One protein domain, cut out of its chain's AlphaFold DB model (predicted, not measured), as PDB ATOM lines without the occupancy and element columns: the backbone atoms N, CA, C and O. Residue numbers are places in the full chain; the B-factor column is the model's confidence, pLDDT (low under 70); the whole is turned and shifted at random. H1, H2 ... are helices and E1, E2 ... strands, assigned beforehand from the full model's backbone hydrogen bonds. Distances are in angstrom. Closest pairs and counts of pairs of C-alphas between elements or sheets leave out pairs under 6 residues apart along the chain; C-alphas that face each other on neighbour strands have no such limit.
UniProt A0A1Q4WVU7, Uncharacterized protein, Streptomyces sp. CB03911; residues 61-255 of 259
ATOM      1  N   ILE A  61     165.052 183.080  45.332       81.94
ATOM      2  CA  ILE A  61     164.285 183.434  44.140       81.94
ATOM      3  C   ILE A  61     164.658 182.499  42.992       81.94
ATOM      4  O   ILE A  61     165.838 182.317  42.694       81.94
ATOM      5  N   ALA A  62     163.651 181.942  42.323       84.00
ATOM      6  CA  ALA A  62     163.820 181.262  41.047       84.00
ATOM      7  C   ALA A  62     163.335 182.167  39.914       84.00
ATOM      8  O   ALA A  62     162.228 182.703  39.968       84.00
ATOM      9  N   VAL A  63     164.160 182.317  38.879       81.12
ATOM     10  CA  VAL A  63     163.780 183.016  37.649       81.12
ATOM     11  C   VAL A  63     163.627 181.983  36.548       81.12
ATOM     12  O   VAL A  63     164.521 181.174  36.305       81.12
ATOM     13  N   THR A  64     162.480 182.012  35.889       82.62
ATOM     14  CA  THR A  64     162.157 181.148  34.754       82.62
ATOM     15  C   THR A  64     161.709 182.016  33.591       82.62
ATOM     16  O   THR A  64     161.218 183.126  33.799       82.62
ATOM     17  N   ALA A  65     161.877 181.535  32.367       77.69
ATOM     18  CA  ALA A  65     161.321 182.196  31.200       77.69
ATOM     19  C   ALA A  65     160.313 181.284  30.508       77.69
ATOM     20  O   ALA A  65     160.438 180.058  30.524       77.69
ATOM     21  N   GLY A  66     159.266 181.911  29.985       74.31
ATOM     22  CA  GLY A  66     158.197 181.259  29.252       74.31
ATOM     23  C   GLY A  66     158.485 181.202  27.759       74.31
ATOM     24  O   GLY A  66     159.589 181.485  27.290       74.31
ATOM     25  N   GLU A  67     157.453 180.828  27.017       75.88
ATOM     26  CA  GLU A  67     157.501 180.761  25.564       75.88
ATOM     27  C   GLU A  67     157.523 182.163  24.943       75.88
ATOM     28  O   GLU A  67     157.011 183.139  25.504       75.88
ATOM     29  N   VAL A  68     158.131 182.253  23.762       76.94
ATOM     30  CA  VAL A  68     158.108 183.462  22.942       76.94
ATOM     31  C   VAL A  68     156.809 183.519  22.140       76.94
ATOM     32  O   VAL A  68     156.425 182.552  21.486       76.94
ATOM     33  N   GLU A  69     156.142 184.672  22.170       78.88
ATOM     34  CA  GLU A  69     154.964 184.954  21.357       78.88
ATOM     35  C   GLU A  69     155.338 184.981  19.870       78.88
ATOM     36  O   GLU A  69     156.298 185.641  19.459       78.88
ATOM     37  N   TRP A  70     154.541 184.281  19.063       76.25
ATOM     38  CA  TRP A  70     154.697 184.200  17.615       76.25
ATOM     39  C   TRP A  70     153.355 184.461  16.912       76.25
ATOM     40  O   TRP A  70     152.329 183.961  17.380       76.25
ATOM     41  N   PRO A  71     153.315 185.181  15.772       79.25
ATOM     42  CA  PRO A  71     154.435 185.744  15.005       79.25
ATOM     43  C   PRO A  71     155.141 186.912  15.712       79.25
ATOM     44  O   PRO A  71     154.550 187.536  16.596       79.25
ATOM     45  N   PRO A  72     156.387 187.238  15.315       85.06
ATOM     46  CA  PRO A  72     157.118 188.361  15.887       85.06
ATOM     47  C   PRO A  72     156.373 189.676  15.652       85.06
ATOM     48  O   PRO A  72     155.517 189.803  14.772       85.06
ATOM     49  N   LEU A  73     156.722 190.684  16.436       86.44
ATOM     50  CA  LEU A  73     156.163 192.021  16.353       86.44
ATOM     51  C   LEU A  73     156.970 192.875  15.373       86.44
ATOM     52  O   LEU A  73     158.188 192.787  15.309       86.44
ATOM     53  N   ARG A  74     156.313 193.789  14.667       87.94
ATOM     54  CA  ARG A  74     156.938 194.891  13.931       87.94
ATOM     55  C   ARG A  74     156.507 196.220  14.537       87.94
ATOM     56  O   ARG A  74     155.326 196.413  14.837       87.94
ATOM     57  N   LYS A  75     157.439 197.159  14.684       84.06
ATOM     58  CA  LYS A  75     157.126 198.551  15.053       84.06
ATOM     59  C   LYS A  75     157.138 199.446  13.820       84.06
ATOM     60  O   LYS A  75     157.922 199.238  12.903       84.06
ATOM     61  N   ALA A  76     156.281 200.461  13.770       71.12
ATOM     62  CA  ALA A  76     156.440 201.498  12.755       71.12
ATOM     63  C   ALA A  76     157.765 202.237  13.014       71.12
ATOM     64  O   ALA A  76     158.003 202.665  14.143       71.12
ATOM     65  N   SER A  77     158.612 202.407  11.993       63.91
ATOM     66  CA  SER A  77     159.950 203.015  12.132       63.91
ATOM     67  C   SER A  77     159.942 204.429  12.736       63.91
ATOM     68  O   SER A  77     160.945 204.877  13.274       63.91
ATOM     69  N   ILE A  78     158.803 205.123  12.678       56.72
ATOM     70  CA  ILE A  78     158.645 206.520  13.105       56.72
ATOM     71  C   ILE A  78     158.234 206.638  14.588       56.72
ATOM     72  O   ILE A  78     158.330 207.717  15.167       56.72
ATOM     73  N   ALA A  79     157.788 205.556  15.239       58.19
ATOM     74  CA  ALA A  79     157.182 205.641  16.567       58.19
ATOM     75  C   ALA A  79     157.806 204.662  17.571       58.19
ATOM     76  O   ALA A  79     157.310 203.554  17.776       58.19
ATOM     77  N   ALA A  80     158.853 205.120  18.265       54.44
ATOM     78  CA  ALA A  80     159.534 204.368  19.326       54.44
ATOM     79  C   ALA A  80     158.576 203.863  20.432       54.44
ATOM     80  O   ALA A  80     158.789 202.787  20.993       54.44
ATOM     81  N   HIS A  81     157.491 204.607  20.688       58.09
ATOM     82  CA  HIS A  81     156.503 204.331  21.740       58.09
ATOM     83  C   HIS A  81     155.191 203.704  21.242       58.09
ATOM     84  O   HIS A  81     154.246 203.579  22.018       58.09
ATOM     85  N   SER A  82     155.083 203.342  19.960       67.19
ATOM     86  CA  SER A  82     153.893 202.622  19.489       67.19
ATOM     87  C   SER A  82     153.977 201.143  19.861       67.19
ATOM     88  O   SER A  82     155.058 200.560  19.741       67.19
ATOM     89  N   PRO A  83     152.861 200.515  20.277       69.81
ATOM     90  CA  PRO A  83     152.836 199.077  20.502       69.81
ATOM     91  C   PRO A  83     153.217 198.347  19.211       69.81
ATOM     92  O   PRO A  83     152.788 198.729  18.117       69.81
ATOM     93  N   GLY A  84     154.048 197.309  19.331       77.31
ATOM     94  CA  GLY A  84     154.361 196.450  18.196       77.31
ATOM     95  C   GLY A  84     153.104 195.758  17.678       77.31
ATOM     96  O   GLY A  84     152.246 195.337  18.452       77.31
ATOM     97  N   MET A  85     152.997 195.630  16.361       85.75
ATOM     98  CA  MET A  85     151.941 194.850  15.721       85.75
ATOM     99  C   MET A  85     152.500 193.505  15.295       85.75
ATOM    100  O   MET A  85     153.601 193.459  14.757       85.75
ATOM    101  N   ALA A  86     151.739 192.429  15.462       86.06
ATOM    102  CA  ALA A  86     152.091 191.129  14.903       86.06
ATOM    103  C   ALA A  86     152.430 191.246  13.403       86.06
ATOM    104  O   ALA A  86     151.726 191.923  12.638       86.06
ATOM    105  N   VAL A  87     153.522 190.609  12.978       86.06
ATOM    106  CA  VAL A  87     153.872 190.500  11.562       86.06
ATOM    107  C   VAL A  87     152.789 189.663  10.870       86.06
ATOM    108  O   VAL A  87     152.508 188.549  11.315       86.06
ATOM    109  N   PRO A  88     152.150 190.175   9.802       84.50
ATOM    110  CA  PRO A  88     151.131 189.416   9.090       84.50
ATOM    111  C   PRO A  88     151.694 188.108   8.523       84.50
ATOM    112  O   PRO A  88     152.835 188.059   8.060       84.50
ATOM    113  N   ALA A  89     150.882 187.051   8.514       81.06
ATOM    114  CA  ALA A  89     151.276 185.781   7.911       81.06
ATOM    115  C   ALA A  89     151.623 185.971   6.424       81.06
ATOM    116  O   ALA A  89     150.863 186.591   5.679       81.06
ATOM    117  N   GLY A  90     152.773 185.438   6.000       79.81
ATOM    118  CA  GLY A  90     153.258 185.573   4.624       79.81
ATOM    119  C   GLY A  90     153.744 186.977   4.249       79.81
ATOM    120  O   GLY A  90     153.951 187.239   3.070       79.81
ATOM    121  N   TYR A  91     153.915 187.885   5.217       88.25
ATOM    122  CA  TYR A  91     154.527 189.184   4.959       88.25
ATOM    123  C   TYR A  91     155.986 189.011   4.520       88.25
ATOM    124  O   TYR A  91     156.776 188.362   5.208       88.25
ATOM    125  N   GLU A  92     156.332 189.625   3.390       92.38
ATOM    126  CA  GLU A  92     157.678 189.601   2.823       92.38
ATOM    127  C   GLU A  92     158.377 190.938   3.068       92.38
ATOM    128  O   GLU A  92     157.863 192.010   2.738       92.38
ATOM    129  N   PHE A  93     159.572 190.858   3.634       93.12
ATOM    130  CA  PHE A  93     160.514 191.954   3.757       93.12
ATOM    131  C   PHE A  93     161.444 191.968   2.548       93.12
ATOM    132  O   PHE A  93     161.867 190.914   2.070       93.12
ATOM    133  N   ARG A  94     161.804 193.161   2.076       94.44
ATOM    134  CA  ARG A  94     162.707 193.343   0.937       94.44
ATOM    135  C   ARG A  94     163.943 194.119   1.350       94.44
ATOM    136  O   ARG A  94     163.875 195.287   1.734       94.44
ATOM    137  N   THR A  95     165.098 193.484   1.225       93.06
ATOM    138  CA  THR A  95     166.389 194.123   1.501       93.06
ATOM    139  C   THR A  95     166.905 194.878   0.262       93.06
ATOM    140  O   THR A  95     166.559 194.524  -0.862       93.06
ATOM    141  N   PRO A  96     167.673 195.975   0.417       92.56
ATOM    142  CA  PRO A  96     168.069 196.623   1.669       92.56
ATOM    143  C   PRO A  96     166.995 197.553   2.258       92.56
ATOM    144  O   PRO A  96     167.199 198.089   3.343       92.56
ATOM    145  N   ARG A  97     165.868 197.764   1.561       92.56
ATOM    146  CA  ARG A  97     164.824 198.736   1.938       92.56
ATOM    147  C   ARG A  97     164.336 198.559   3.378       92.56
ATOM    148  O   ARG A  97     164.176 199.552   4.079       92.56
ATOM    149  N   ASP A  98     164.104 197.319   3.795       92.31
ATOM    150  CA  ASP A  98     163.531 197.000   5.104       92.31
ATOM    151  C   ASP A  98     164.596 196.628   6.156       92.31
ATOM    152  O   ASP A  98     164.238 196.172   7.235       92.31
ATOM    153  N   ASN A  99     165.897 196.820   5.888       91.06
ATOM    154  CA  ASN A  99     166.976 196.404   6.801       91.06
ATOM    155  C   ASN A  99     166.837 196.981   8.216       91.06
ATOM    156  O   ASN A  99     167.078 196.268   9.188       91.06
ATOM    157  N   ASP A 100     166.422 198.243   8.323       89.81
ATOM    158  CA  ASP A 100     166.289 198.954   9.598       89.81
ATOM    159  C   ASP A 100     164.900 198.783  10.235       89.81
ATOM    160  O   ASP A 100     164.607 199.379  11.270       89.81
ATOM    161  N   GLN A 101     164.017 197.981   9.626       89.62
ATOM    162  CA  GLN A 101     162.684 197.716  10.154       89.62
ATOM    163  C   GLN A 101     162.811 197.012  11.517       89.62
ATOM    164  O   GLN A 101     163.343 195.902  11.568       89.62
ATOM    165  N   PRO A 102     162.312 197.606  12.620       88.75
ATOM    166  CA  PRO A 102     162.381 196.976  13.929       88.75
ATOM    167  C   PRO A 102     161.412 195.795  13.993       88.75
ATOM    168  O   PRO A 102     160.190 195.969  13.885       88.75
ATOM    169  N   ILE A 103     161.979 194.610  14.185       87.06
ATOM    170  CA  ILE A 103     161.302 193.343  14.428       87.06
ATOM    171  C   ILE A 103     161.626 192.897  15.846       87.06
ATOM    172  O   ILE A 103     162.793 192.865  16.241       87.06
ATOM    173  N   GLY A 104     160.601 192.573  16.622       84.31
ATOM    174  CA  GLY A 104     160.755 192.217  18.017       84.31
ATOM    175  C   GLY A 104     160.060 190.937  18.425       84.31
ATOM    176  O   GLY A 104     159.137 190.461  17.767       84.31
ATOM    177  N   LEU A 105     160.524 190.400  19.542       81.19
ATOM    178  CA  LEU A 105     159.962 189.241  20.212       81.19
ATOM    179  C   LEU A 105     159.322 189.687  21.511       81.19
ATOM    180  O   LEU A 105     159.906 190.492  22.236       81.19
ATOM    181  N   ARG A 106     158.145 189.138  21.810       81.00
ATOM    182  CA  ARG A 106     157.539 189.260  23.132       81.00
ATOM    183  C   ARG A 106     157.650 187.930  23.849       81.00
ATOM    184  O   ARG A 106     157.357 186.897  23.264       81.00
ATOM    185  N   PHE A 107     158.062 187.942  25.104       77.81
ATOM    186  CA  PHE A 107     158.130 186.734  25.915       77.81
ATOM    187  C   PHE A 107     157.935 187.061  27.385       77.81
ATOM    188  O   PHE A 107     158.092 188.206  27.814       77.81
ATOM    189  N   THR A 108     157.554 186.054  28.159       79.75
ATOM    190  CA  THR A 108     157.325 186.223  29.592       79.75
ATOM    191  C   THR A 108     158.513 185.731  30.393       79.75
ATOM    192  O   THR A 108     159.084 184.690  30.071       79.75
ATOM    193  N   PHE A 109     158.834 186.404  31.488       79.12
ATOM    194  CA  PHE A 109     159.694 185.853  32.525       79.12
ATOM    195  C   PHE A 109     158.949 185.856  33.855       79.12
ATOM    196  O   PHE A 109     158.164 186.756  34.141       79.12
ATOM    197  N   SER A 110     159.175 184.826  34.654       83.44
ATOM    198  CA  SER A 110     158.493 184.621  35.922       83.44
ATOM    199  C   SER A 110     159.510 184.547  37.043       83.44
ATOM    200  O   SER A 110     160.497 183.811  36.961       83.44
ATOM    201  N   VAL A 111     159.248 185.307  38.097       83.25
ATOM    202  CA  VAL A 111     160.053 185.355  39.310       83.25
ATOM    203  C   VAL A 111     159.242 184.717  40.427       83.25
ATOM    204  O   VAL A 111     158.190 185.228  40.807       83.25
ATOM    205  N   GLN A 112     159.718 183.586  40.937       87.75
ATOM    206  CA  GLN A 112     159.079 182.851  42.020       87.75
ATOM    207  C   GLN A 112     159.863 183.029  43.317       87.75
ATOM    208  O   GLN A 112     161.073 182.800  43.355       87.75
ATOM    209  N   ASN A 113     159.162 183.379  44.395       88.31
ATOM    210  CA  ASN A 113     159.730 183.389  45.734       88.31
ATOM    211  C   ASN A 113     159.595 182.010  46.384       88.31
ATOM    212  O   ASN A 113     158.494 181.560  46.691       88.31
ATOM    213  N   LEU A 114     160.722 181.347  46.614       87.19
ATOM    214  CA  LEU A 114     160.816 180.050  47.282       87.19
ATOM    215  C   LEU A 114     161.053 180.182  48.797       87.19
ATOM    216  O   LEU A 114     161.010 179.183  49.511       87.19
ATOM    217  N   GLY A 115     161.324 181.397  49.282       85.44
ATOM    218  CA  GLY A 115     161.615 181.698  50.680       85.44
ATOM    219  C   GLY A 115     160.466 182.397  51.411       85.44
ATOM    220  O   GLY A 115     159.291 182.223  51.096       85.44
ATOM    221  N   ALA A 116     160.822 183.189  52.426       86.12
ATOM    222  CA  ALA A 116     159.881 184.034  53.160       86.12
ATOM    223  C   ALA A 116     159.449 185.260  52.336       86.12
ATOM    224  O   ALA A 116     160.112 185.625  51.366       86.12
ATOM    225  N   ASP A 117     158.359 185.914  52.749       85.38
ATOM    226  CA  ASP A 117     157.885 187.180  52.176       85.38
ATOM    227  C   ASP A 117     159.029 188.174  51.945       85.38
ATOM    228  O   ASP A 117     159.787 188.491  52.864       85.38
ATOM    229  N   THR A 118     159.117 188.700  50.725       81.88
ATOM    230  CA  THR A 118     160.184 189.620  50.331       81.88
ATOM    231  C   THR A 118     159.661 190.744  49.440       81.88
ATOM    232  O   THR A 118     158.528 190.702  48.960       81.88
ATOM    233  N   THR A 119     160.473 191.775  49.229       81.38
ATOM    234  CA  THR A 119     160.209 192.834  48.249       81.38
ATOM    235  C   THR A 119     161.287 192.781  47.178       81.38
ATOM    236  O   THR A 119     162.473 192.872  47.484       81.38
ATOM    237  N   ILE A 120     160.872 192.634  45.924       74.50
ATOM    238  CA  ILE A 120     161.769 192.600  44.771       74.50
ATOM    239  C   ILE A 120     161.467 193.773  43.840       74.50
ATOM    240  O   ILE A 120     160.314 194.132  43.622       74.50
ATOM    241  N   GLY A 121     162.500 194.377  43.271       71.19
ATOM    242  CA  GLY A 121     162.391 195.213  42.083       71.19
ATOM    243  C   GLY A 121     162.928 194.423  40.901       71.19
ATOM    244  O   GLY A 121     164.059 193.949  40.950       71.19
ATOM    245  N   VAL A 122     162.156 194.265  39.830       63.84
ATOM    246  CA  VAL A 122     162.732 193.735  38.592       63.84
ATOM    247  C   VAL A 122     163.186 194.897  37.735       63.84
ATOM    248  O   VAL A 122     162.368 195.669  37.249       63.84
ATOM    249  N   VAL A 123     164.493 195.034  37.566       59.06
ATOM    250  CA  VAL A 123     165.080 196.173  36.870       59.06
ATOM    251  C   VAL A 123     165.570 195.678  35.522       59.06
ATOM    252  O   VAL A 123     166.618 195.063  35.481       59.06
ATOM    253  N   GLY A 124     164.809 195.960  34.461       56.66
ATOM    254  CA  GLY A 124     165.238 195.980  33.054       56.66
ATOM    255  C   GLY A 124     165.891 194.724  32.457       56.66
ATOM    256  O   GLY A 124     166.320 193.798  33.139       56.66
ATOM    257  N   VAL A 125     165.990 194.726  31.129       55.97
ATOM    258  CA  VAL A 125     166.810 193.783  30.362       55.97
ATOM    259  C   VAL A 125     167.662 194.583  29.385       55.97
ATOM    260  O   VAL A 125     167.140 195.440  28.675       55.97
ATOM    261  N   ILE A 126     168.974 194.343  29.364       57.25
ATOM    262  CA  ILE A 126     169.894 194.953  28.398       57.25
ATOM    263  C   ILE A 126     170.350 193.913  27.387       57.25
ATOM    264  O   ILE A 126     170.882 192.855  27.724       57.25
ATOM    265  N   ALA A 127     170.177 194.269  26.122       50.91
ATOM    266  CA  ALA A 127     170.844 193.644  25.002       50.91
ATOM    267  C   ALA A 127     172.316 194.101  24.910       50.91
ATOM    268  O   ALA A 127     172.587 195.297  25.044       50.91
ATOM    269  N   PRO A 128     173.269 193.207  24.597       43.22
ATOM    270  CA  PRO A 128     174.644 193.579  24.281       43.22
ATOM    271  C   PRO A 128     174.676 194.664  23.197       43.22
ATOM    272  O   PRO A 128     174.100 194.485  22.125       43.22
ATOM    273  N   GLY A 129     175.333 195.791  23.486       36.69
ATOM    274  CA  GLY A 129     175.446 196.931  22.566       36.69
ATOM    275  C   GLY A 129     174.349 197.998  22.680       36.69
ATOM    276  O   GLY A 129     174.414 198.984  21.952       36.69
ATOM    277  N   HIS A 130     173.381 197.849  23.591       38.12
ATOM    278  CA  HIS A 130     172.380 198.877  23.889       38.12
ATOM    279  C   HIS A 130     172.619 199.501  25.275       38.12
ATOM    280  O   HIS A 130     172.794 198.791  26.263       38.12
ATOM    281  N   GLU A 131     172.605 200.833  25.365       32.12
ATOM    282  CA  GLU A 131     172.529 201.534  26.652       32.12
ATOM    283  C   GLU A 131     171.115 201.366  27.222       32.12
ATOM    284  O   GLU A 131     170.140 201.642  26.527       32.12
ATOM    285  N   HIS A 132     171.024 200.864  28.459       37.66
ATOM    286  CA  HIS A 132     169.839 200.803  29.326       37.66
ATOM    287  C   HIS A 132     168.490 200.963  28.608       37.66
ATOM    288  O   HIS A 132     167.938 202.063  28.560       37.66
ATOM    289  N   TYR A 133     167.878 199.861  28.155       35.31
ATOM    290  CA  TYR A 133     166.438 199.878  27.886       35.31
ATOM    291  C   TYR A 133     165.684 199.788  29.219       35.31
ATOM    292  O   TYR A 133     165.100 198.774  29.593       35.31
ATOM    293  N   ASN A 134     165.764 200.868  29.991       38.56
ATOM    294  CA  ASN A 134     164.786 201.163  31.020       38.56
ATOM    295  C   ASN A 134     163.672 201.900  30.269       38.56
ATOM    296  O   ASN A 134     163.940 202.965  29.716       38.56
ATOM    297  N   ASP A 135     162.442 201.382  30.201       36.22
ATOM    298  CA  ASP A 135     161.341 202.056  29.475       36.22
ATOM    299  C   ASP A 135     160.935 203.422  30.091       36.22
ATOM    300  O   ASP A 135     159.922 204.017  29.722       36.22
ATOM    301  N   GLY A 136     161.721 203.935  31.040       33.78
ATOM    302  CA  GLY A 136     161.424 205.110  31.845       33.78
ATOM    303  C   GLY A 136     160.603 204.791  33.091       33.78
ATOM    304  O   GLY A 136     160.373 205.690  33.899       33.78
ATOM    305  N   ARG A 137     160.180 203.541  33.301       40.28
ATOM    306  CA  ARG A 137     159.590 203.091  34.562       40.28
ATOM    307  C   ARG A 137     160.655 202.362  35.359       40.28
ATOM    308  O   ARG A 137     160.890 201.178  35.151       40.28
ATOM    309  N   GLU A 138     161.248 203.053  36.331       50.91
ATOM    310  CA  GLU A 138     161.759 202.359  37.513       50.91
ATOM    311  C   GLU A 138     160.652 201.410  37.979       50.91
ATOM    312  O   GLU A 138     159.571 201.851  38.393       50.91
ATOM    313  N   ALA A 139     160.859 200.106  37.795       57.38
ATOM    314  CA  ALA A 139     159.869 199.127  38.186       57.38
ATOM    315  C   ALA A 139     159.651 199.297  39.685       57.38
ATOM    316  O   ALA A 139     160.580 199.148  40.485       57.38
ATOM    317  N   LYS A 140     158.429 199.678  40.063       64.00
ATOM    318  CA  LYS A 140     158.091 199.856  41.471       64.00
ATOM    319  C   LYS A 140     158.388 198.543  42.197       64.00
ATOM    320  O   LYS A 140     158.020 197.495  41.669       64.00
ATOM    321  N   PRO A 141     159.006 198.585  43.388       73.81
ATOM    322  CA  PRO A 141     159.220 197.384  44.175       73.81
ATOM    323  C   PRO A 141     157.892 196.649  44.389       73.81
ATOM    324  O   PRO A 141     156.895 197.254  44.795       73.81
ATOM    325  N   ILE A 142     157.876 195.355  44.094       78.69
ATOM    326  CA  ILE A 142     156.728 194.466  44.247       78.69
ATOM    327  C   ILE A 142     156.976 193.603  45.475       78.69
ATOM    328  O   ILE A 142     158.020 192.962  45.614       78.69
ATOM    329  N   ARG A 143     155.996 193.569  46.377       83.69
ATOM    330  CA  ARG A 143     156.006 192.614  47.481       83.69
ATOM    331  C   ARG A 143     155.619 191.239  46.946       83.69
ATOM    332  O   ARG A 143     154.501 191.064  46.470       83.69
ATOM    333  N   LEU A 144     156.521 190.275  47.076       83.50
ATOM    334  CA  LEU A 144     156.334 188.900  46.639       83.50
ATOM    335  C   LEU A 144     156.221 187.986  47.865       83.50
ATOM    336  O   LEU A 144     157.190 187.773  48.600       83.50
ATOM    337  N   ALA A 145     155.015 187.473  48.109       87.62
ATOM    338  CA  ALA A 145     154.743 186.572  49.228       87.62
ATOM    339  C   ALA A 145     155.482 185.231  49.078       87.62
ATOM    340  O   ALA A 145     155.879 184.850  47.973       87.62
ATOM    341  N   ALA A 146     155.652 184.503  50.179       89.56
ATOM    342  CA  ALA A 146     156.220 183.156  50.155       89.56
ATOM    343  C   ALA A 146     155.438 182.230  49.198       89.56
ATOM    344  O   ALA A 146     154.215 182.113  49.290       89.56
ATOM    345  N   GLY A 147     156.141 181.578  48.270       88.62
ATOM    346  CA  GLY A 147     155.561 180.692  47.254       88.62
ATOM    347  C   GLY A 147     154.898 181.399  46.068       88.62
ATOM    348  O   GLY A 147     154.478 180.719  45.130       88.62
ATOM    349  N   ALA A 148     154.789 182.732  46.081       88.00
ATOM    350  CA  ALA A 148     154.159 183.485  45.004       88.00
ATOM    351  C   ALA A 148     155.070 183.597  43.774       88.00
ATOM    352  O   ALA A 148     156.298 183.648  43.886       88.00
ATOM    353  N   THR A 149     154.435 183.688  42.608       87.94
ATOM    354  CA  THR A 149     155.090 183.902  41.318       87.94
ATOM    355  C   THR A 149     154.554 185.181  40.703       87.94
ATOM    356  O   THR A 149     153.342 185.326  40.564       87.94
ATOM    357  N   GLU A 150     155.458 186.072  40.311       84.56
ATOM    358  CA  GLU A 150     155.136 187.258  39.523       84.56
ATOM    359  C   GLU A 150     155.619 187.052  38.089       84.56
ATOM    360  O   GLU A 150     156.757 186.630  37.869       84.56
ATOM    361  N   THR A 151     154.759 187.348  37.117       82.50
ATOM    362  CA  THR A 151     155.073 187.208  35.693       82.50
ATOM    363  C   THR A 151     155.160 188.572  35.040       82.50
ATOM    364  O   THR A 151     154.273 189.412  35.164       82.50
ATOM    365  N   PHE A 152     156.218 188.756  34.273       77.56
ATOM    366  CA  PHE A 152     156.530 189.978  33.568       77.56
ATOM    367  C   PHE A 152     156.567 189.701  32.076       77.56
ATOM    368  O   PHE A 152     157.003 188.637  31.633       77.56
ATOM    369  N   VAL A 153     156.126 190.682  31.300       77.75
ATOM    370  CA  VAL A 153     156.157 190.644  29.841       77.75
ATOM    371  C   VAL A 153     157.312 191.513  29.372       77.75
ATOM    372  O   VAL A 153     157.415 192.672  29.771       77.75
ATOM    373  N   MET A 154     158.161 190.962  28.515       76.81
ATOM    374  CA  MET A 154     159.278 191.665  27.905       76.81
ATOM    375  C   MET A 154     159.107 191.706  26.394       76.81
ATOM    376  O   MET A 154     158.663 190.732  25.790       76.81
ATOM    377  N   GLU A 155     159.497 192.828  25.795       79.88
ATOM    378  CA  GLU A 155     159.622 192.986  24.352       79.88
ATOM    379  C   GLU A 155     161.052 193.405  24.008       79.88
ATOM    380  O   GLU A 155     161.545 194.400  24.534       79.88
ATOM    381  N   GLU A 156     161.700 192.673  23.109       80.00
ATOM    382  CA  GLU A 156     163.033 192.994  22.587       80.00
ATOM    383  C   GLU A 156     162.915 193.273  21.091       80.00
ATOM    384  O   GLU A 156     162.341 192.454  20.378       80.00
ATOM    385  N   TYR A 157     163.446 194.399  20.606       82.38
ATOM    386  CA  TYR A 157     163.348 194.816  19.198       82.38
ATOM    387  C   TYR A 157     164.720 194.966  18.554       82.38
ATOM    388  O   TYR A 157     165.607 195.610  19.107       82.38
ATOM    389  N   ARG A 158     164.864 194.451  17.330       83.94
ATOM    390  CA  ARG A 158     166.095 194.517  16.535       83.94
ATOM    391  C   ARG A 158     165.810 194.828  15.071       83.94
ATOM    392  O   ARG A 158     164.728 194.498  14.587       83.94
ATOM    393  N   PRO A 159     166.754 195.447  14.345       88.56
ATOM    394  CA  PRO A 159     166.598 195.649  12.911       88.56
ATOM    395  C   PRO A 159     166.530 194.301  12.180       88.56
ATOM    396  O   PRO A 159     167.187 193.335  12.582       88.56
ATOM    397  N   LEU A 160     165.768 194.241  11.088       89.69
ATOM    398  CA  LEU A 160     165.660 193.064  10.220       89.69
ATOM    399  C   LEU A 160     167.034 192.523   9.793       89.69
ATOM    400  O   LEU A 160     167.228 191.311   9.729       89.69
ATOM    401  N   SER A 161     168.005 193.403   9.537       90.56
ATOM    402  CA  SER A 161     169.376 193.012   9.188       90.56
ATOM    403  C   SER A 161     170.025 192.097  10.237       90.56
ATOM    404  O   SER A 161     170.670 191.116   9.867       90.56
ATOM    405  N   SER A 162     169.786 192.351  11.529       88.00
ATOM    406  CA  SER A 162     170.290 191.526  12.635       88.00
ATOM    407  C   SER A 162     169.640 190.140  12.655       88.00
ATOM    408  O   SER A 162     170.325 189.141  12.869       88.00
ATOM    409  N   TRP A 163     168.343 190.059  12.356       87.56
ATOM    410  CA  TRP A 163     167.629 188.785  12.233       87.56
ATOM    411  C   TRP A 163     168.139 187.940  11.058       87.56
ATOM    412  O   TRP A 163     168.287 186.719  11.171       87.56
ATOM    413  N   ILE A 164     168.428 188.583   9.923       89.50
ATOM    414  CA  ILE A 164     169.003 187.924   8.741       89.50
ATOM    415  C   ILE A 164     170.399 187.382   9.063       89.50
ATOM    416  O   ILE A 164     170.716 186.238   8.733       89.50
ATOM    417  N   GLU A 165     171.233 188.178   9.730       88.56
ATOM    418  CA  GLU A 165     172.573 187.771  10.157       88.56
ATOM    419  C   GLU A 165     172.533 186.563  11.102       88.56
ATOM    420  O   GLU A 165     173.287 185.604  10.917       88.56
ATOM    421  N   GLN A 166     171.617 186.559  12.070       84.62
ATOM    422  CA  GLN A 166     171.446 185.454  13.020       84.62
ATOM    423  C   GLN A 166     170.928 184.184  12.346       84.62
ATOM    424  O   GLN A 166     171.417 183.087  12.631       84.62
ATOM    425  N   THR A 167     170.002 184.330  11.399       84.88
ATOM    426  CA  THR A 167     169.515 183.215  10.578       84.88
ATOM    427  C   THR A 167     170.669 182.576   9.801       84.88
ATOM    428  O   THR A 167     170.883 181.371   9.912       84.88
ATOM    429  N   ARG A 168     171.499 183.378   9.122       86.88
ATOM    430  CA  ARG A 168     172.690 182.888   8.402       86.88
ATOM    431  C   ARG A 168     173.730 182.264   9.333       86.88
ATOM    432  O   ARG A 168     174.326 181.240   9.010       86.88
ATOM    433  N   THR A 169     173.948 182.858  10.504       83.94
ATOM    434  CA  THR A 169     174.845 182.321  11.542       83.94
ATOM    435  C   THR A 169     174.413 180.913  11.956       83.94
ATOM    436  O   THR A 169     175.241 180.003  12.023       83.94
ATOM    437  N   ARG A 170     173.103 180.704  12.130       79.94
ATOM    438  CA  ARG A 170     172.523 179.392  12.431       79.94
ATOM    439  C   ARG A 170     172.651 178.400  11.279       79.94
ATOM    440  O   ARG A 170     172.998 177.248  11.523       79.94
ATOM    441  N   GLU A 171     172.397 178.826  10.045       82.56
ATOM    442  CA  GLU A 171     172.601 177.992   8.849       82.56
ATOM    443  C   GLU A 171     174.058 177.510   8.731       82.56
ATOM    444  O   GLU A 171     174.308 176.387   8.296       82.56
ATOM    445  N   ASN A 172     175.010 178.308   9.222       84.81
ATOM    446  CA  ASN A 172     176.431 177.964   9.307       84.81
ATOM    447  C   ASN A 172     176.803 177.098  10.533       84.81
ATOM    448  O   ASN A 172     177.986 176.883  10.799       84.81
ATOM    449  N   GLY A 173     175.822 176.608  11.297       80.31
ATOM    450  CA  GLY A 173     176.031 175.719  12.443       80.31
ATOM    451  C   GLY A 173     176.469 176.412  13.736       80.31
ATOM    452  O   GLY A 173     176.845 175.727  14.686       80.31
ATOM    453  N   GLN A 174     176.427 177.746  13.798       81.31
ATOM    454  CA  GLN A 174     176.699 178.506  15.019       81.31
ATOM    455  C   GLN A 174     175.397 178.780  15.798       81.31
ATOM    456  O   GLN A 174     174.317 178.825  15.203       81.31
ATOM    457  N   PRO A 175     175.451 178.987  17.125       69.75
ATOM    458  CA  PRO A 175     174.286 179.426  17.889       69.75
ATOM    459  C   PRO A 175     173.835 180.811  17.401       69.75
ATOM    460  O   PRO A 175     174.569 181.785  17.527       69.75
ATOM    461  N   GLY A 176     172.635 180.899  16.824       68.75
ATOM    462  CA  GLY A 176     172.025 182.156  16.367       68.75
ATOM    463  C   GLY A 176     171.200 182.864  17.447       68.75
ATOM    464  O   GLY A 176     170.339 183.676  17.119       68.75
ATOM    465  N   ASP A 177     171.399 182.498  18.713       75.38
ATOM    466  CA  ASP A 177     170.619 183.018  19.831       75.38
ATOM    467  C   ASP A 177     171.206 184.346  20.312       75.38
ATOM    468  O   ASP A 177     172.421 184.544  20.351       75.38
ATOM    469  N   VAL A 178     170.327 185.254  20.718       74.94
ATOM    470  CA  VAL A 178     170.699 186.512  21.354       74.94
ATOM    471  C   VAL A 178     170.783 186.294  22.852       74.94
ATOM    472  O   VAL A 178     169.829 185.828  23.466       74.94
ATOM    473  N   GLU A 179     171.898 186.678  23.459       75.31
ATOM    474  CA  GLU A 179     171.995 186.765  24.912       75.31
ATOM    475  C   GLU A 179     171.542 188.154  25.364       75.31
ATOM    476  O   GLU A 179     172.019 189.161  24.853       75.31
ATOM    477  N   LEU A 180     170.595 188.206  26.291       74.00
ATOM    478  CA  LEU A 180     170.121 189.398  26.977       74.00
ATOM    479  C   LEU A 180     170.483 189.273  28.460       74.00
ATOM    480  O   LEU A 180     170.495 188.170  28.996       74.00
ATOM    481  N   THR A 181     170.737 190.375  29.154       74.19
ATOM    482  CA  THR A 181     171.004 190.362  30.599       74.19
ATOM    483  C   THR A 181     169.859 191.038  31.334       74.19
ATOM    484  O   THR A 181     169.571 192.201  31.076       74.19
ATOM    485  N   ALA A 182     169.213 190.321  32.249       72.62
ATOM    486  CA  ALA A 182     168.154 190.828  33.114       72.62
ATOM    487  C   ALA A 182     168.625 190.893  34.572       72.62
ATOM    488  O   ALA A 182     169.457 190.089  35.005       72.62
ATOM    489  N   TRP A 183     168.058 191.819  35.349       75.75
ATOM    490  CA  TRP A 183     168.395 191.970  36.766       75.75
ATOM    491  C   TRP A 183     167.179 191.866  37.675       75.75
ATOM    492  O   TRP A 183     166.161 192.538  37.495       75.75
ATOM    493  N   VAL A 184     167.324 191.062  38.722       75.44
ATOM    494  CA  VAL A 184     166.373 190.986  39.828       75.44
ATOM    495  C   VAL A 184     167.026 191.614  41.050       75.44
ATOM    496  O   VAL A 184     167.990 191.086  41.602       75.44
ATOM    497  N   ARG A 185     166.509 192.766  41.466       78.44
ATOM    498  CA  ARG A 185     166.953 193.508  42.643       78.44
ATOM    499  C   ARG A 185     166.124 193.090  43.854       78.44
ATOM    500  O   ARG A 185     164.899 193.085  43.815       78.44
ATOM    501  N   TYR A 186     166.802 192.790  44.944       76.75
ATOM    502  CA  TYR A 186     166.243 192.619  46.274       76.75
ATOM    503  C   TYR A 186     166.775 193.731  47.175       76.75
ATOM    504  O   TYR A 186     167.981 193.980  47.188       76.75
ATOM    505  N   ASP A 187     165.884 194.358  47.937       74.44
ATOM    506  CA  ASP A 187     166.233 195.369  48.934       74.44
ATOM    507  C   ASP A 187     165.962 194.823  50.343       74.44
ATOM    508  O   ASP A 187     164.887 194.274  50.602       74.44
ATOM    509  N   ASP A 188     166.928 194.960  51.254       71.38
ATOM    510  CA  ASP A 188     166.816 194.462  52.631       71.38
ATOM    511  C   ASP A 188     166.045 195.419  53.567       71.38
ATOM    512  O   ASP A 188     165.917 195.155  54.769       71.38
ATOM    513  N   GLY A 189     165.537 196.535  53.031       70.12
ATOM    514  CA  GLY A 189     164.815 197.573  53.761       70.12
ATOM    515  C   GLY A 189     165.716 198.494  54.589       70.12
ATOM    516  O   GLY A 189     165.201 199.297  55.370       70.12
ATOM    517  N   LYS A 190     167.046 198.382  54.465       70.25
ATOM    518  CA  LYS A 190     168.045 199.191  55.183       70.25
ATOM    519  C   LYS A 190     169.014 199.900  54.240       70.25
ATOM    520  O   LYS A 190     170.181 200.073  54.597       70.25
ATOM    521  N   ASP A 191     168.535 200.341  53.077       70.81
ATOM    522  CA  ASP A 191     169.345 201.030  52.064       70.81
ATOM    523  C   ASP A 191     170.468 200.147  51.477       70.81
ATOM    524  O   ASP A 191     171.444 200.648  50.915       70.81
ATOM    525  N   GLU A 192     170.362 198.826  51.617       77.06
ATOM    526  CA  GLU A 192     171.300 197.839  51.087       77.06
ATOM    527  C   GLU A 192     170.527 196.732  50.373       77.06
ATOM    528  O   GLU A 192     169.338 196.507  50.604       77.06
ATOM    529  N   GLY A 193     171.207 196.006  49.496       79.69
ATOM    530  CA  GLY A 193     170.540 194.917  48.816       79.69
ATOM    531  C   GLY A 193     171.438 194.082  47.936       79.69
ATOM    532  O   GLY A 193     172.669 194.187  47.941       79.69
ATOM    533  N   ILE A 194     170.772 193.210  47.196       79.00
ATOM    534  CA  ILE A 194     171.385 192.248  46.296       79.00
ATOM    535  C   ILE A 194     170.752 192.412  44.922       79.00
ATOM    536  O   ILE A 194     169.537 192.517  44.798       79.00
ATOM    537  N   ILE A 195     171.570 192.394  43.881       78.81
ATOM    538  CA  ILE A 195     171.132 192.301  42.496       78.81
ATOM    539  C   ILE A 195     171.572 190.935  41.976       78.81
ATOM    540  O   ILE A 195     172.764 190.670  41.817       78.81
ATOM    541  N   GLY A 196     170.600 190.062  41.728       75.56
ATOM    542  CA  GLY A 196     170.802 188.837  40.971       75.56
ATOM    543  C   GLY A 196     170.816 189.158  39.481       75.56
ATOM    544  O   GLY A 196     169.853 189.719  38.955       75.56
ATOM    545  N   ILE A 197     171.906 188.810  38.808       75.00
ATOM    546  CA  ILE A 197     172.057 188.946  37.362       75.00
ATOM    547  C   ILE A 197     171.711 187.610  36.720       75.00
ATOM    548  O   ILE A 197     172.310 186.579  37.046       75.00
ATOM    549  N   VAL A 198     170.767 187.636  35.785       74.31
ATOM    550  CA  VAL A 198     170.384 186.464  35.003       74.31
ATOM    551  C   VAL A 198     170.555 186.755  33.520       74.31
ATOM    552  O   VAL A 198     170.059 187.755  33.005       74.31
ATOM    553  N   ASN A 199     171.256 185.872  32.817       77.81
ATOM    554  CA  ASN A 199     171.342 185.935  31.367       77.81
ATOM    555  C   ASN A 199     170.201 185.133  30.756       77.81
ATOM    556  O   ASN A 199     169.923 183.997  31.138       77.81
ATOM    557  N   VAL A 200     169.539 185.755  29.800       75.88
ATOM    558  CA  VAL A 200     168.337 185.304  29.131       75.88
ATOM    559  C   VAL A 200     168.698 185.112  27.667       75.88
ATOM    560  O   VAL A 200     168.979 186.077  26.964       75.88
ATOM    561  N   ARG A 201     168.721 183.871  27.190       77.75
ATOM    562  CA  ARG A 201     168.971 183.589  25.774       77.75
ATOM    563  C   ARG A 201     167.662 183.516  25.017       77.75
ATOM    564  O   ARG A 201     166.825 182.670  25.319       77.75
ATOM    565  N   VAL A 202     167.514 184.399  24.040       75.69
ATOM    566  CA  VAL A 202     166.346 184.508  23.174       75.69
ATOM    567  C   VAL A 202     166.747 184.086  21.760       75.69
ATOM    568  O   VAL A 202     167.558 184.757  21.119       75.69
ATOM    569  N   PRO A 203     166.201 182.978  21.247       71.06
ATOM    570  CA  PRO A 203     166.396 182.598  19.856       71.06
ATOM    571  C   PRO A 203     165.695 183.601  18.929       71.06
ATOM    572  O   PRO A 203     164.471 183.639  18.831       71.06
ATOM    573  N   CYS A 204     166.484 184.401  18.220       68.38
ATOM    574  CA  CYS A 204     166.016 185.328  17.188       68.38
ATOM    575  C   CYS A 204     166.172 184.679  15.807       68.38
ATOM    576  O   CYS A 204     166.867 185.163  14.915       68.38
ATOM    577  N   ASN A 205     165.566 183.505  15.661       68.31
ATOM    578  CA  ASN A 205     165.642 182.686  14.462       68.31
ATOM    579  C   ASN A 205     164.264 182.563  13.796       68.31
ATOM    580  O   ASN A 205     163.233 182.921  14.364       68.31
ATOM    581  N   GLY A 206     164.260 182.059  12.563       73.50
ATOM    582  CA  GLY A 206     163.024 181.761  11.847       73.50
ATOM    583  C   GLY A 206     162.683 182.729  10.723       73.50
ATOM    584  O   GLY A 206     161.529 182.762  10.324       73.50
ATOM    585  N   LEU A 207     163.638 183.490  10.186       84.81
ATOM    586  CA  LEU A 207     163.476 184.015   8.830       84.81
ATOM    587  C   LEU A 207     163.838 182.930   7.812       84.81
ATOM    588  O   LEU A 207     164.731 182.120   8.043       84.81
ATOM    589  N   GLU A 208     163.165 182.941   6.671       86.94
ATOM    590  CA  GLU A 208     163.526 182.168   5.487       86.94
ATOM    591  C   GLU A 208     163.633 183.094   4.273       86.94
ATOM    592  O   GLU A 208     162.901 184.086   4.160       86.94
ATOM    593  N   ALA A 209     164.554 182.772   3.365       88.12
ATOM    594  CA  ALA A 209     164.635 183.443   2.076       88.12
ATOM    595  C   ALA A 209     163.405 183.084   1.226       88.12
ATOM    596  O   ALA A 209     162.971 181.928   1.186       88.12
ATOM    597  N   VAL A 210     162.841 184.071   0.534       90.31
ATOM    598  CA  VAL A 210     161.715 183.853  -0.379       90.31
ATOM    599  C   VAL A 210     162.240 183.166  -1.644       90.31
ATOM    600  O   VAL A 210     163.146 183.691  -2.296       90.31
ATOM    601  N   PRO A 211     161.695 182.000  -2.041       86.19
ATOM    602  CA  PRO A 211     162.119 181.350  -3.273       86.19
ATOM    603  C   PRO A 211     161.922 182.288  -4.469       86.19
ATOM    604  O   PRO A 211     160.839 182.843  -4.628       86.19
ATOM    605  N   GLN A 212     162.932 182.397  -5.338       87.56
ATOM    606  CA  GLN A 212     162.919 183.239  -6.549       87.56
ATOM    607  C   GLN A 212     163.032 184.760  -6.310       87.56
ATOM    608  O   GLN A 212     162.964 185.513  -7.282       87.56
ATOM    609  N   ASP A 213     163.250 185.217  -5.072       88.88
ATOM    610  CA  ASP A 213     163.563 186.618  -4.755       88.88
ATOM    611  C   ASP A 213     164.837 186.702  -3.901       88.88
ATOM    612  O   ASP A 213     164.806 186.501  -2.688       88.88
ATOM    613  N   ASP A 214     165.965 187.040  -4.535       85.25
ATOM    614  CA  ASP A 214     167.277 187.150  -3.877       85.25
ATOM    615  C   ASP A 214     167.315 188.213  -2.758       85.25
ATOM    616  O   ASP A 214     168.210 188.202  -1.910       85.25
ATOM    617  N   ALA A 215     166.356 189.145  -2.748       90.12
ATOM    618  CA  ALA A 215     166.235 190.197  -1.744       90.12
ATOM    619  C   ALA A 215     165.118 189.939  -0.718       90.12
ATOM    620  O   ALA A 215     165.003 190.712   0.246       90.12
ATOM    621  N   GLY A 216     164.305 188.899  -0.928       93.12
ATOM    622  CA  GLY A 216     163.090 188.603  -0.181       93.12
ATOM    623  C   GLY A 216     163.338 187.744   1.057       93.12
ATOM    624  O   GLY A 216     163.967 186.689   0.990       93.12
ATOM    625  N   TRP A 217     162.783 188.172   2.187       92.19
ATOM    626  CA  TRP A 217     162.821 187.448   3.459       92.19
ATOM    627  C   TRP A 217     161.429 187.392   4.068       92.19
ATOM    628  O   TRP A 217     160.674 188.357   3.978       92.19
ATOM    629  N   ARG A 218     161.075 186.296   4.733       90.12
ATOM    630  CA  ARG A 218     159.789 186.185   5.434       90.12
ATOM    631  C   ARG A 218     159.892 185.299   6.662       90.12
ATOM    632  O   ARG A 218     160.789 184.470   6.759       90.12
ATOM    633  N   PHE A 219     158.939 185.448   7.572       85.38
ATOM    634  CA  PHE A 219     158.706 184.440   8.602       85.38
ATOM    635  C   PHE A 219     157.860 183.306   8.005       85.38
ATOM    636  O   PHE A 219     156.889 183.593   7.291       85.38
ATOM    637  N   PRO A 220     158.190 182.031   8.269       75.38
ATOM    638  CA  PRO A 220     157.427 180.908   7.764       75.38
ATOM    639  C   PRO A 220     156.016 180.953   8.336       75.38
ATOM    640  O   PRO A 220     155.775 181.357   9.478       75.38
ATOM    641  N   ASN A 221     155.058 180.551   7.509       67.00
ATOM    642  CA  ASN A 221     153.662 180.544   7.904       67.00
ATOM    643  C   ASN A 221     153.447 179.475   8.994       67.00
ATOM    644  O   ASN A 221     153.717 178.299   8.730       67.00
ATOM    645  N   PRO A 222     152.913 179.831  10.178       59.06
ATOM    646  CA  PRO A 222     152.670 178.867  11.249       59.06
ATOM    647  C   PRO A 222     151.690 177.743  10.858       59.06
ATOM    648  O   PRO A 222     151.685 176.684  11.475       59.06
ATOM    649  N   LEU A 223     150.891 177.925   9.799       51.22
ATOM    650  CA  LEU A 223     149.998 176.893   9.254       51.22
ATOM    651  C   LEU A 223     150.719 175.815   8.418       51.22
ATOM    652  O   LEU A 223     150.093 174.834   8.028       51.22
ATOM    653  N   VAL A 224     152.011 175.993   8.127       52.41
ATOM    654  CA  VAL A 224     152.847 175.056   7.347       52.41
ATOM    655  C   VAL A 224     153.810 174.287   8.265       52.41
ATOM    656  O   VAL A 224     154.707 173.590   7.800       52.41
ATOM    657  N   ILE A 225     153.627 174.379   9.585       52.97
ATOM    658  CA  ILE A 225     154.464 173.658  10.542       52.97
ATOM    659  C   ILE A 225     154.059 172.171  10.535       52.97
ATOM    660  O   ILE A 225     152.889 171.857  10.778       52.97
ATOM    661  N   PRO A 226     154.986 171.233  10.253       46.00
ATOM    662  CA  PRO A 226     154.697 169.804  10.309       46.00
ATOM    663  C   PRO A 226     154.175 169.385  11.696       46.00
ATOM    664  O   PRO A 226     154.673 169.885  12.708       46.00
ATOM    665  N   PRO A 227     153.226 168.434  11.791       41.34
ATOM    666  CA  PRO A 227     152.781 167.904  13.078       41.34
ATOM    667  C   PRO A 227     153.968 167.404  13.913       41.34
ATOM    668  O   PRO A 227     154.769 166.602  13.437       41.34
ATOM    669  N   GLY A 228     154.082 167.873  15.159       43.25
ATOM    670  CA  GLY A 228     155.185 167.520  16.062       43.25
ATOM    671  C   GLY A 228     156.410 168.438  15.988       43.25
ATOM    672  O   GLY A 228     157.356 168.229  16.743       43.25
ATOM    673  N   GLN A 229     156.394 169.465  15.133       45.03
ATOM    674  CA  GLN A 229     157.323 170.588  15.218       45.03
ATOM    675  C   GLN A 229     156.610 171.779  15.864       45.03
ATOM    676  O   GLN A 229     155.515 172.160  15.471       45.03
ATOM    677  N   THR A 230     157.220 172.369  16.879       48.25
ATOM    678  CA  THR A 230     156.950 173.744  17.306       48.25
ATOM    679  C   THR A 230     157.902 174.599  16.481       48.25
ATOM    680  O   THR A 230     159.089 174.296  16.455       48.25
ATOM    681  N   PHE A 231     157.421 175.586  15.720       51.25
ATOM    682  CA  PHE A 231     158.312 176.430  14.918       51.25
ATOM    683  C   PHE A 231     158.166 177.916  15.267       51.25
ATOM    684  O   PHE A 231     157.112 178.491  14.989       51.25
ATOM    685  N   PRO A 232     159.235 178.531  15.798       53.56
ATOM    686  CA  PRO A 232     160.328 177.871  16.519       53.56
ATOM    687  C   PRO A 232     159.861 177.475  17.942       53.56
ATOM    688  O   PRO A 232     159.048 178.187  18.533       53.56
ATOM    689  N   PRO A 233     160.325 176.352  18.538       50.91
ATOM    690  CA  PRO A 233     160.183 176.101  19.969       50.91
ATOM    691  C   PRO A 233     161.205 177.001  20.648       50.91
ATOM    692  O   PRO A 233     162.320 176.594  20.979       50.91
ATOM    693  N   THR A 234     160.871 178.274  20.735       57.97
ATOM    694  CA  THR A 234     161.777 179.287  21.241       57.97
ATOM    695  C   THR A 234     161.632 179.284  22.753       57.97
ATOM    696  O   THR A 234     160.921 180.104  23.327       57.97
ATOM    697  N   LEU A 235     162.233 178.287  23.404       57.59
ATOM    698  CA  LEU A 235     162.377 178.322  24.850       57.59
ATOM    699  C   LEU A 235     163.456 179.339  25.173       57.59
ATOM    700  O   LEU A 235     164.606 179.215  24.747       57.59
ATOM    701  N   VAL A 236     163.063 180.348  25.930       63.00
ATOM    702  CA  VAL A 236     164.007 181.290  26.495       63.00
ATOM    703  C   VAL A 236     164.739 180.577  27.628       63.00
ATOM    704  O   VAL A 236     164.121 180.072  28.566       63.00
ATOM    705  N   ALA A 237     166.062 180.500  27.538       63.56
ATOM    706  CA  ALA A 237     166.871 179.892  28.587       63.56
ATOM    707  C   ALA A 237     167.347 180.967  29.565       63.56
ATOM    708  O   ALA A 237     167.849 182.006  29.141       63.56
ATOM    709  N   VAL A 238     167.204 180.707  30.865       65.62
ATOM    710  CA  VAL A 238     167.666 181.605  31.931       65.62
ATOM    711  C   VAL A 238     168.838 180.958  32.652       65.62
ATOM    712  O   VAL A 238     168.727 179.835  33.144       65.62
ATOM    713  N   TYR A 239     169.949 181.680  32.737       70.56
ATOM    714  CA  TYR A 239     171.157 181.262  33.434       70.56
ATOM    715  C   TYR A 239     171.466 182.272  34.539       70.56
ATOM    716  O   TYR A 239     171.625 183.456  34.240       70.56
ATOM    717  N   PRO A 240     171.555 181.855  35.812       70.38
ATOM    718  CA  PRO A 240     172.084 182.726  36.849       70.38
ATOM    719  C   PRO A 240     173.574 182.956  36.582       70.38
ATOM    720  O   PRO A 240     174.336 181.995  36.471       70.38
ATOM    721  N   THR A 241     173.980 184.218  36.473       65.12
ATOM    722  CA  THR A 241     175.352 184.574  36.087       65.12
ATOM    723  C   THR A 241     176.137 185.129  37.265       65.12
ATOM    724  O   THR A 241     177.260 184.700  37.518       65.12
ATOM    725  N   GLU A 242     175.562 186.082  37.996       77.88
ATOM    726  CA  GLU A 242     176.306 186.858  38.988       77.88
ATOM    727  C   GLU A 242     175.381 187.355  40.105       77.88
ATOM    728  O   GLU A 242     174.189 187.579  39.894       77.88
ATOM    729  N   ILE A 243     175.937 187.549  41.300       75.12
ATOM    730  CA  ILE A 243     175.276 188.224  42.416       75.12
ATOM    731  C   ILE A 243     176.103 189.459  42.758       75.12
ATOM    732  O   ILE A 243     177.261 189.334  43.156       75.12
ATOM    733  N   ARG A 244     175.497 190.643  42.653       79.62
ATOM    734  CA  ARG A 244     176.099 191.909  43.082       79.62
ATOM    735  C   ARG A 244     175.464 192.385  44.375       79.62
ATOM    736  O   ARG A 244     174.253 192.304  44.545       79.62
ATOM    737  N   TYR A 245     176.280 192.910  45.277       79.88
ATOM    738  CA  TYR A 245     175.811 193.541  46.510       79.88
ATOM    739  C   TYR A 245     175.896 195.048  46.327       79.88
ATOM    740  O   TYR A 245     176.924 195.516  45.850       79.88
ATOM    741  N   TYR A 246     174.870 195.803  46.706       77.94
ATOM    742  CA  TYR A 246     174.863 197.260  46.550       77.94
ATOM    743  C   TYR A 246     174.475 197.967  47.851       77.94
ATOM    744  O   TYR A 246     173.899 197.378  48.770       77.94
ATOM    745  N   SER A 247     174.779 199.261  47.904       73.56
ATOM    746  CA  SER A 247     174.304 200.183  48.937       73.56
ATOM    747  C   SER A 247     173.665 201.391  48.255       73.56
ATOM    748  O   SER A 247     174.342 202.112  47.524       73.56
ATOM    749  N   SER A 248     172.387 201.670  48.518       63.56
ATOM    750  CA  SER A 248     171.669 202.812  47.924       63.56
ATOM    751  C   SER A 248     172.287 204.155  48.342       63.56
ATOM    752  O   SER A 248     172.274 205.121  47.580       63.56
ATOM    753  N   LYS A 249     172.967 204.198  49.501       64.94
ATOM    754  CA  LYS A 249     173.777 205.352  49.944       64.94
ATOM    755  C   LYS A 249     174.955 205.671  49.019       64.94
ATOM    756  O   LYS A 249     175.464 206.787  49.063       64.94
ATOM    757  N   LEU A 250     175.371 204.708  48.198       59.66
ATOM    758  CA  LEU A 250     176.406 204.841  47.174       59.66
ATOM    759  C   LEU A 250     175.792 204.856  45.763       59.66
ATOM    760  O   LEU A 250     176.445 204.461  44.812       59.66
ATOM    761  N   ARG A 251     174.528 205.287  45.609       59.00
ATOM    762  CA  ARG A 251     173.831 205.359  44.306       59.00
ATOM    763  C   ARG A 251     173.820 204.029  43.540       59.00
ATOM    764  O   ARG A 251     174.016 204.011  42.331       59.00
ATOM    765  N   ASP A 252     173.577 202.933  44.254       57.41
ATOM    766  CA  ASP A 252     173.556 201.571  43.706       57.41
ATOM    767  C   ASP A 252     174.912 201.081  43.150       57.41
ATOM    768  O   ASP A 252     174.959 200.107  42.400       57.41
ATOM    769  N   GLU A 253     176.030 201.694  43.564       59.56
ATOM    770  CA  GLU A 253     177.365 201.164  43.274       59.56
ATOM    771  C   GLU A 253     177.590 199.798  43.958       59.56
ATOM    772  O   GLU A 253     177.167 199.585  45.109       59.56
ATOM    773  N   PRO A 254     178.264 198.857  43.269       61.91
ATOM    774  CA  PRO A 254     178.626 197.573  43.844       61.91
ATOM    775  C   PRO A 254     179.552 197.735  45.059       61.91
ATOM    776  O   PRO A 254     180.548 198.456  45.049       61.91
ATOM    777  N   LEU A 255     179.234 197.023  46.143       64.25
ATOM    778  CA  LEU A 255     180.017 197.020  47.374       64.25
ATOM    779  C   LEU A 255     181.403 196.403  47.130       64.25
ATOM    780  O   LEU A 255     181.544 195.180  47.006       64.25
TER     781      LEU A 255
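Overview. This is residues 61 to 255 of the 259 residues of an uncharacterized protein of Streptomyces sp. CB03911 (UniProt A0A1Q4WVU7). Two strongly twisted sheets, E5-E4-E7-E8-E10 and E1-E3-E6, are partly face to face in an elongated body, their long strands running mostly lengthwise. H1 crosses near one end, the small two-strand ribbon E2-E9 lies beyond it at that end, and residues 224 to 229 stick out. The printed part has 195 residues, with ten named strands and one named helix in the order E1 E2 E3 E4 E5 E6 H1 E7 E8 E9 E10; the three sheets are antiparallel and the class is mostly strand. The whole is compact, with a radius of gyration of the C-alphas of 19.0 A, and spans 64 by 37 by 31 A.

Arrangement. The largest sheet runs E5, residues 142 to 144, E4, 118 to 126, E7, 177 to 187, E8, 192 to 203, and E10, 237 to 247. E4 and E5 form a hairpin, with N 120 and O 142 2.9 A apart, within hydrogen-bond range. The pairing of E4 is staggered: residues 118 to 120 pair with E5 and residues 120 to 126 with E7, where N 121 and O 185 are 2.8 A apart. E7 and E8 form a hairpin, with N 182 and O 198 at 2.8 A. E8 and edge strand E10 have N 195 and O 244 at 2.8 A. The second sheet is E1, residues 61 to 74, E3, 102 to 113, and E6, 149 to 159. N 64 and O 110 of E1 and E3 are 2.9 A apart; N 107 and O 154 of E3 and E6 are 2.9 A apart. Between the sheets, the closest C-alphas of E1 and E10 are Thr 64 and Val 238, 6.2 A apart, and E4 and E6 are near each other, with 6 pairs of C-alphas within 10 A. H1, residues 160 to 171, only grazes both sheets; its closest C-alpha pair with E3 is Leu 160 and Ile 103, 6.1 A. Every O i to N i+4 pair in H1 is within hydrogen-bond range. E2, residues 92 to 94, and E9, 216 to 218, are antiparallel, with N 93 and O 217 at 2.8 A.

Along the chain. E1 begins at C-alpha 61 (164.285, 183.434, 44.140), spans 33.1 A and bends by 84 degrees at residue 71. E3 spans 34.7 A, E6 32.8 A, E7 31.9 A, E8 35.1 A and E4 24.6 A. H1 spans 16.6 A from C-alpha 160 (165.660, 193.064, 10.220). E10 spans 29.7 A, bends by 51 degrees at residue 241 and ends at C-alpha 247 (174.304, 200.183, 48.937).

Size, cuts and confidence. The C-alphas farthest apart, of Lys 190 and Gln 212, are 64.0 A apart. The printed part has no cut. The links E1 to E2, E4 to E5, E8 to E9 and E9 to E10 are long. Mean pLDDT of the printed part is 74.0; 57 residues are under 70, among them 122 to 140 and 221 to 238.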